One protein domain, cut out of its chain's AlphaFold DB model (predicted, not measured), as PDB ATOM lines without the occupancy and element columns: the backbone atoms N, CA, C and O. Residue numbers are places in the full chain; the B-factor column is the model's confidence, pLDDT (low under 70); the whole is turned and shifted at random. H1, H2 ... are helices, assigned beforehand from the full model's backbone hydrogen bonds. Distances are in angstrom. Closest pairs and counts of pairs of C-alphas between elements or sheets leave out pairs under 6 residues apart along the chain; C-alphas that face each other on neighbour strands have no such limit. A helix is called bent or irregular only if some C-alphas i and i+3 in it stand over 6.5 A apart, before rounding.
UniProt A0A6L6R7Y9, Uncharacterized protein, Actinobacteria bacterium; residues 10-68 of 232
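This is residues 10 to 68 of the 232 residues of an uncharacterized protein of Actinobacteria bacterium (UniProt A0A6L6R7Y9). Four helices follow one another round an open, loosely joined ring, in which the last and longest, H4, crosses the first, H1, at about a right angle. On the other side of the ring, H2 and H3 make a helical hairpin that opens like a V, and residues 21 to 27 stick out where the chain turns from H1 into H2. The printed part has 59 residues with four named helices, in the order H1, H2, H3, H4, and no named strand; the class is all helix. It is only just compact, close to loose, with a radius of gyration of the C-alphas of 12.1 A and spans of 36 by 25 by 15 A.

H4 is residues 55 to 68, 19.6 A long, from C-alpha 55 at (113.741, 69.656, 105.557) to C-alpha 68 at (133.358, 70.116, 105.222). H1 is residues 10 to 19, 14.2 A long, and begins with C-alpha 10 at (119.058, 73.489, 95.763). H2 is residues 25 to 36, 16.8 A long. H3 is residues 41 to 50, 14.9 A long, and is only just irregular: C-alphas 42 and 45 are 6.53 A apart.

H4 touches H1, about perpendicular at 86 degrees; their closest C-alphas, of Ala 11 and Gly 60, are 4.2 A apart. H1 and H2 only just touch, with 3 pairs of C-alphas within 8 A, and only at the corner by their link; the closest C-alphas are those of Arg 19 and Leu 25, 5.7 A. H2 touches H3 with residues 32 to 36 alone, at a steep tilt of 39 degrees, opposite ways; the closest C-alphas, of Leu 36 and Ala 44, are 6.1 A apart. H3 is apart from H1 and H4, and H2 is apart from H4. Every O i to N i+4 pair is within hydrogen-bond range in H1, H2 and H4, but 4 of 6 in H3.

The C-alphas farthest apart, of Gly 38 and Leu 67, are 35.9 A apart. The printed part has no cut, and its three links are tight. The mean pLDDT of the printed part is 86.9, with residues 22 to 23 under 70.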
ATOM      1  N   GLU A  10     120.098  72.604  95.247       83.94
ATOM      2  CA  GLU A  10     119.058  73.489  95.763       83.94
ATOM      3  C   GLU A  10     119.154  73.594  97.289       83.94
ATOM      4  O   GLU A  10     119.183  74.698  97.835       83.94
ATOM      5  N   ALA A  11     119.313  72.462  97.977       83.19
ATOM      6  CA  ALA A  11     119.475  72.417  99.429       83.19
ATOM      7  C   ALA A  11     120.720  73.194  99.904       83.19
ATOM      8  O   ALA A  11     120.663  73.960 100.869       83.19
ATOM      9  N   VAL A  12     121.851  73.059  99.198       84.25
ATOM     10  CA  VAL A  12     123.076  73.830  99.487       84.25
ATOM     11  C   VAL A  12     122.865  75.326  99.235       84.25
ATOM     12  O   VAL A  12     123.300  76.148 100.044       84.25
ATOM     13  N   SER A  13     122.161  75.697  98.161       85.88
ATOM     14  CA  SER A  13     121.818  77.095  97.881       85.88
ATOM     15  C   SER A  13     120.921  77.694  98.970       85.88
ATOM     16  O   SER A  13     121.133  78.838  99.374       85.88
ATOM     17  N   ARG A  14     119.953  76.930  99.491       83.56
ATOM     18  CA  ARG A  14     119.098  77.353 100.612       83.56
ATOM     19  C   ARG A  14     119.896  77.537 101.896       83.56
ATOM     20  O   ARG A  14     119.721  78.545 102.572       83.56
ATOM     21  N   PHE A  15     120.821  76.623 102.196       86.44
ATOM     22  CA  PHE A  15     121.746  76.789 103.317       86.44
ATOM     23  C   PHE A  15     122.590  78.063 103.185       86.44
ATOM     24  O   PHE A  15     122.714  78.813 104.151       86.44
ATOM     25  N   ALA A  16     123.140  78.338 102.000       85.06
ATOM     26  CA  ALA A  16     123.925  79.547 101.760       85.06
ATOM     27  C   ALA A  16     123.085  80.827 101.933       85.06
ATOM     28  O   ALA A  16     123.548  81.778 102.564       85.06
ATOM     29  N   ALA A  17     121.848  80.834 101.430       85.69
ATOM     30  CA  ALA A  17     120.923  81.957 101.569       85.69
ATOM     31  C   ALA A  17     120.492  82.189 103.026       85.69
ATOM     32  O   ALA A  17     120.484  83.330 103.485       85.69
ATOM     33  N   PHE A  18     120.187  81.113 103.761       84.44
ATOM     34  CA  PHE A  18     119.867  81.178 105.186       84.44
ATOM     35  C   PHE A  18     121.067  81.677 105.993       84.44
ATOM     36  O   PHE A  18     120.960  82.631 106.745       84.44
ATOM     37  N   ARG A  19     122.268  81.131 105.780       83.94
ATOM     38  CA  ARG A  19     123.474  81.650 106.446       83.94
ATOM     39  C   ARG A  19     123.649  83.160 106.211       83.94
ATOM     40  O   ARG A  19     124.014  83.872 107.146       83.94
ATOM     41  N   GLY A  20     123.416  83.621 104.979       78.00
ATOM     42  CA  GLY A  20     123.642  85.005 104.573       78.00
ATOM     43  C   GLY A  20     125.077  85.471 104.861       78.00
ATOM     44  O   GLY A  20     126.014  84.675 104.965       78.00
ATOM     45  N   GLU A  21     125.257  86.782 105.017       71.94
ATOM     46  CA  GLU A  21     126.467  87.331 105.638       71.94
ATOM     47  C   GLU A  21     126.529  86.916 107.115       71.94
ATOM     48  O   GLU A  21     125.510  86.920 107.808       71.94
ATOM     49  N   SER A  22     127.727  86.626 107.635       63.09
ATOM     50  CA  SER A  22     127.906  86.176 109.027       63.09
ATOM     51  C   SER A  22     127.286  87.126 110.071       63.09
ATOM     52  O   SER A  22     126.897  86.669 111.142       63.09
ATOM     53  N   SER A  23     127.159  88.423 109.767       68.12
ATOM     54  CA  SER A  23     126.525  89.441 110.622       68.12
ATOM     55  C   SER A  23     125.000  89.307 110.747       68.12
ATOM     56  O   SER A  23     124.439  89.786 111.727       68.12
ATOM     57  N   LYS A  24     124.325  88.642 109.799       79.06
ATOM     58  CA  LYS A  24     122.853  88.552 109.721       79.06
ATOM     59  C   LYS A  24     122.287  87.251 110.297       79.06
ATOM     60  O   LYS A  24     121.098  87.176 110.593       79.06
ATOM     61  N   LEU A  25     123.130  86.239 110.515       85.94
ATOM     62  CA  LEU A  25     122.703  84.941 111.047       85.94
ATOM     63  C   LEU A  25     122.048  85.063 112.432       85.94
ATOM     64  O   LEU A  25     121.028  84.430 112.692       85.94
ATOM     65  N   GLY A  26     122.602  85.901 113.315       86.19
ATOM     66  CA  GLY A  26     122.036  86.118 114.650       86.19
ATOM     67  C   GLY A  26     120.629  86.723 114.610       86.19
ATOM     68  O   GLY A  26     119.768  86.328 115.391       86.19
ATOM     69  N   GLU A  27     120.370  87.628 113.665       87.56
ATOM     70  CA  GLU A  27     119.051  88.245 113.483       87.56
ATOM     71  C   GLU A  27     118.019  87.232 112.980       87.56
ATOM     72  O   GLU A  27     116.893  87.209 113.476       87.56
ATOM     73  N   GLN A  28     118.408  86.361 112.046       87.12
ATOM     74  CA  GLN A  28     117.531  85.302 111.549       87.12
ATOM     75  C   GLN A  28     117.199  84.261 112.623       87.12
ATOM     76  O   GLN A  28     116.045  83.851 112.740       87.12
ATOM     77  N   ILE A  29     118.187  83.861 113.432       91.12
ATOM     78  CA  ILE A  29     117.962  82.956 114.569       91.12
ATOM     79  C   ILE A  29     116.998  83.602 115.567       91.12
ATOM     80  O   ILE A  29     116.036  82.957 115.974       91.12
ATOM     81  N   ARG A  30     117.181  84.887 115.894       92.50
ATOM     82  CA  ARG A  30     116.267  85.601 116.796       92.50
ATOM     83  C   ARG A  30     114.838  85.664 116.243       92.50
ATOM     84  O   ARG A  30     113.890  85.438 116.985       92.50
ATOM     85  N   ALA A  31     114.670  85.925 114.946       89.88
ATOM     86  CA  ALA A  31     113.349  85.942 114.313       89.88
ATOM     87  C   ALA A  31     112.649  84.570 114.384       89.88
ATOM     88  O   ALA A  31     111.439  84.501 114.603       89.88
ATOM     89  N   LEU A  32     113.407  83.476 114.242       92.00
ATOM     90  CA  LEU A  32     112.898  82.115 114.442       92.00
ATOM     91  C   LEU A  32     112.484  81.866 115.890       92.00
ATOM     92  O   LEU A  32     111.402  81.331 116.125       92.00
ATOM     93  N   GLU A  33     113.322  82.259 116.851       94.56
ATOM     94  CA  GLU A  33     113.013  82.144 118.278       94.56
ATOM     95  C   GLU A  33     111.700  82.864 118.598       94.56
ATOM     96  O   GLU A  33     110.780  82.238 119.124       94.56
ATOM     97  N   GLU A  34     111.570  84.133 118.196       95.12
ATOM     98  CA  GLU A  34     110.374  84.958 118.401       95.12
ATOM     99  C   GLU A  34     109.114  84.344 117.764       95.12
ATOM    100  O   GLU A  34     108.063  84.292 118.405       95.12
ATOM    101  N   ALA A  35     109.207  83.828 116.534       91.62
ATOM    102  CA  ALA A  35     108.071  83.230 115.829       91.62
ATOM    103  C   ALA A  35     107.580  81.911 116.455       91.62
ATOM    104  O   ALA A  35     106.396  81.560 116.345       91.62
ATOM    105  N   LEU A  36     108.481  81.170 117.106       93.94
ATOM    106  CA  LEU A  36     108.185  79.875 117.715       93.94
ATOM    107  C   LEU A  36     107.725  79.978 119.176       93.94
ATOM    108  O   LEU A  36     107.138  79.017 119.680       93.94
ATOM    109  N   VAL A  37     107.913  81.120 119.852       95.31
ATOM    110  CA  VAL A  37     107.393  81.323 121.215       95.31
ATOM    111  C   VAL A  37     105.881  81.065 121.255       95.31
ATOM    112  O   VAL A  37     105.094  81.652 120.512       95.31
ATOM    113  N   GLY A  38     105.464  80.163 122.149       92.88
ATOM    114  CA  GLY A  38     104.055  79.822 122.366       92.88
ATOM    115  C   GLY A  38     103.399  79.002 121.249       92.88
ATOM    116  O   GLY A  38     102.192  78.777 121.311       92.88
ATOM    117  N   ALA A  39     104.149  78.555 120.236       92.00
ATOM    118  CA  ALA A  39     103.619  77.686 119.189       92.00
ATOM    119  C   ALA A  39     103.317  76.279 119.727       92.00
ATOM    120  O   ALA A  39     104.107  75.693 120.471       92.00
ATOM    121  N   LEU A  40     102.193  75.698 119.303       92.06
ATOM    122  CA  LEU A  40     101.945  74.268 119.497       92.06
ATOM    123  C   LEU A  40     102.831  73.457 118.541       92.06
ATOM    124  O   LEU A  40     103.161  73.920 117.451       92.06
ATOM    125  N   GLY A  41     103.173  72.215 118.898       86.06
ATOM    126  CA  GLY A  41     104.056  71.374 118.070       86.06
ATOM    127  C   GLY A  41     103.573  71.192 116.623       86.06
ATOM    128  O   GLY A  41     104.383  71.169 115.704       86.06
ATOM    129  N   VAL A  42     102.253  71.147 116.408       86.69
ATOM    130  CA  VAL A  42     101.637  71.060 115.069       86.69
ATOM    131  C   VAL A  42     101.740  72.359 114.259       86.69
ATOM    132  O   VAL A  42     101.690  72.322 113.035       86.69
ATOM    133  N   GLU A  43     101.908  73.503 114.922       90.31
ATOM    134  CA  GLU A  43     102.050  74.821 114.291       90.31
ATOM    135  C   GLU A  43     103.517  75.184 114.055       90.31
ATOM    136  O   GLU A  43     103.826  75.928 113.125       90.31
ATOM    137  N   ALA A  44     104.420  74.661 114.888       90.94
ATOM    138  CA  ALA A  44     105.841  74.983 114.862       90.94
ATOM    139  C   ALA A  44     106.465  74.737 113.483       90.94
ATOM    140  O   ALA A  44     107.195  75.591 112.987       90.94
ATOM    141  N   ALA A  45     106.118  73.624 112.827       87.12
ATOM    142  CA  ALA A  45     106.600  73.320 111.479       87.12
ATOM    143  C   ALA A  45     106.152  74.371 110.449       87.12
ATOM    144  O   ALA A  45     106.963  74.842 109.658       87.12
ATOM    145  N   GLY A  46     104.884  74.794 110.488       89.56
ATOM    146  CA  GLY A  46     104.362  75.823 109.583       89.56
ATOM    147  C   GLY A  46     104.978  77.203 109.835       89.56
ATOM    148  O   GLY A  46     105.318  77.909 108.888       89.56
ATOM    149  N   ARG A  47     105.178  77.570 111.109       92.44
ATOM    150  CA  ARG A  47     105.827  78.834 111.491       92.44
ATOM    151  C   ARG A  47     107.309  78.864 111.108       92.44
ATOM    152  O   ARG A  47     107.776  79.877 110.602       92.44
ATOM    153  N   ALA A  48     108.026  77.756 111.294       89.94
ATOM    154  CA  ALA A  48     109.414  77.611 110.862       89.94
ATOM    155  C   ALA A  48     109.537  77.667 109.328       89.94
ATOM    156  O   ALA A  48     110.368  78.409 108.802       89.94
ATOM    157  N   ALA A  49     108.652  76.972 108.605       88.94
ATOM    158  CA  ALA A  49     108.634  76.975 107.143       88.94
ATOM    159  C   ALA A  49     108.364  78.371 106.556       88.94
ATOM    160  O   ALA A  49     108.967  78.738 105.548       88.94
ATOM    161  N   ALA A  50     107.526  79.189 107.207       89.19
ATOM    162  CA  ALA A  50     107.286  80.579 106.802       89.19
ATOM    163  C   ALA A  50     108.548  81.464 106.872       89.19
ATOM    164  O   ALA A  50     108.624  82.484 106.190       89.19
ATOM    165  N   LEU A  51     109.542  81.058 107.666       88.31
ATOM    166  CA  LEU A  51     110.856  81.694 107.777       88.31
ATOM    167  C   LEU A  51     111.942  80.951 106.978       88.31
ATOM    168  O   LEU A  51     113.131  81.193 107.171       88.31
ATOM    169  N   GLY A  52     111.547  80.049 106.075       86.81
ATOM    170  CA  GLY A  52     112.465  79.309 105.209       86.81
ATOM    171  C   GLY A  52     113.183  78.142 105.891       86.81
ATOM    172  O   GLY A  52     114.156  77.633 105.337       86.81
ATOM    173  N   VAL A  53     112.725  77.710 107.072       90.56
ATOM    174  CA  VAL A  53     113.264  76.533 107.766       90.56
ATOM    175  C   VAL A  53     112.409  75.312 107.458       90.56
ATOM    176  O   VAL A  53     111.301  75.161 107.971       90.56
ATOM    177  N   ASP A  54     112.951  74.427 106.628       89.31
ATOM    178  CA  ASP A  54     112.331  73.169 106.225       89.31
ATOM    179  C   ASP A  54     113.365  72.032 106.101       89.31
ATOM    180  O   ASP A  54     114.567  72.212 106.333       89.31
ATOM    181  N   ASP A  55     112.893  70.839 105.732       88.25
ATOM    182  CA  ASP A  55     113.741  69.656 105.557       88.25
ATOM    183  C   ASP A  55     114.836  69.862 104.496       88.25
ATOM    184  O   ASP A  55     115.915  69.279 104.604       88.25
ATOM    185  N   SER A  56     114.597  70.715 103.491       86.44
ATOM    186  CA  SER A  56     115.580  71.022 102.447       86.44
ATOM    187  C   SER A  56     116.731  71.862 103.005       86.44
ATOM    188  O   SER A  56     117.896  71.544 102.758       86.44
ATOM    189  N   LEU A  57     116.442  72.871 103.837       89.31
ATOM    190  CA  LEU A  57     117.481  73.630 104.541       89.31
ATOM    191  C   LEU A  57     118.340  72.716 105.430       89.31
ATOM    192  O   LEU A  57     119.574  72.792 105.400       89.31
ATOM    193  N   LEU A  58     117.700  71.826 106.196       88.62
ATOM    194  CA  LEU A  58     118.405  70.878 107.060       88.62
ATOM    195  C   LEU A  58     119.264  69.899 106.245       88.62
ATOM    196  O   LEU A  58     120.427  69.672 106.586       88.62
ATOM    197  N   ALA A  59     118.738  69.361 105.142       87.44
ATOM    198  CA  ALA A  59     119.486  68.502 104.226       87.44
ATOM    199  C   ALA A  59     120.708  69.223 103.626       87.44
ATOM    200  O   ALA A  59     121.787  68.630 103.519       87.44
ATOM    201  N   GLY A  60     120.571  70.511 103.301       87.12
ATOM    202  CA  GLY A  60     121.662  71.368 102.841       87.12
ATOM    203  C   GLY A  60     122.758  71.520 103.891       87.12
ATOM    204  O   GLY A  60     123.928  71.260 103.606       87.12
ATOM    205  N   ALA A  61     122.383  71.848 105.130       88.31
ATOM    206  CA  ALA A  61     123.320  71.971 106.247       88.31
ATOM    207  C   ALA A  61     124.063  70.653 106.537       88.31
ATOM    208  O   ALA A  61     125.282  70.652 106.727       88.31
ATOM    209  N   VAL A  62     123.352  69.517 106.531       88.12
ATOM    210  CA  VAL A  62     123.953  68.183 106.699       88.12
ATOM    211  C   VAL A  62     124.928  67.877 105.564       88.12
ATOM    212  O   VAL A  62     126.028  67.386 105.823       88.12
ATOM    213  N   SER A  63     124.567  68.210 104.324       86.50
ATOM    214  CA  SER A  63     125.421  67.982 103.156       86.50
ATOM    215  C   SER A  63     126.692  68.826 103.206       86.50
ATOM    216  O   SER A  63     127.789  68.296 103.037       86.50
ATOM    217  N   VAL A  64     126.570  70.119 103.523       86.38
ATOM    218  CA  VAL A  64     127.722  71.013 103.700       86.38
ATOM    219  C   VAL A  64     128.607  70.538 104.846       86.38
ATOM    220  O   VAL A  64     129.826  70.516 104.693       86.38
ATOM    221  N   LYS A  65     128.033  70.093 105.971       85.56
ATOM    222  CA  LYS A  65     128.798  69.518 107.087       85.56
ATOM    223  C   LYS A  65     129.564  68.264 106.661       85.56
ATOM    224  O   LYS A  65     130.736  68.126 107.006       85.56
ATOM    225  N   ALA A  66     128.919  67.367 105.920       83.75
ATOM    226  CA  ALA A  66     129.540  66.139 105.433       83.75
ATOM    227  C   ALA A  66     130.691  66.425 104.456       83.75
ATOM    228  O   ALA A  66     131.748  65.811 104.576       83.75
ATOM    229  N   LEU A  67     130.522  67.392 103.547       82.00
ATOM    230  CA  LEU A  67     131.600  67.857 102.668       82.00
ATOM    231  C   LEU A  67     132.734  68.520 103.451       82.00
ATOM    232  O   LEU A  67     133.904  68.219 103.225       82.00
ATOM    233  N   SER A  68     132.387  69.379 104.410       83.88
ATOM    234  CA  SER A  68     133.358  70.116 105.222       83.88
ATOM    235  C   SER A  68     134.259  69.190 106.033       83.88
ATOM    236  O   SER A  68     135.424  69.507 106.246       83.88
TER     237      SER A  68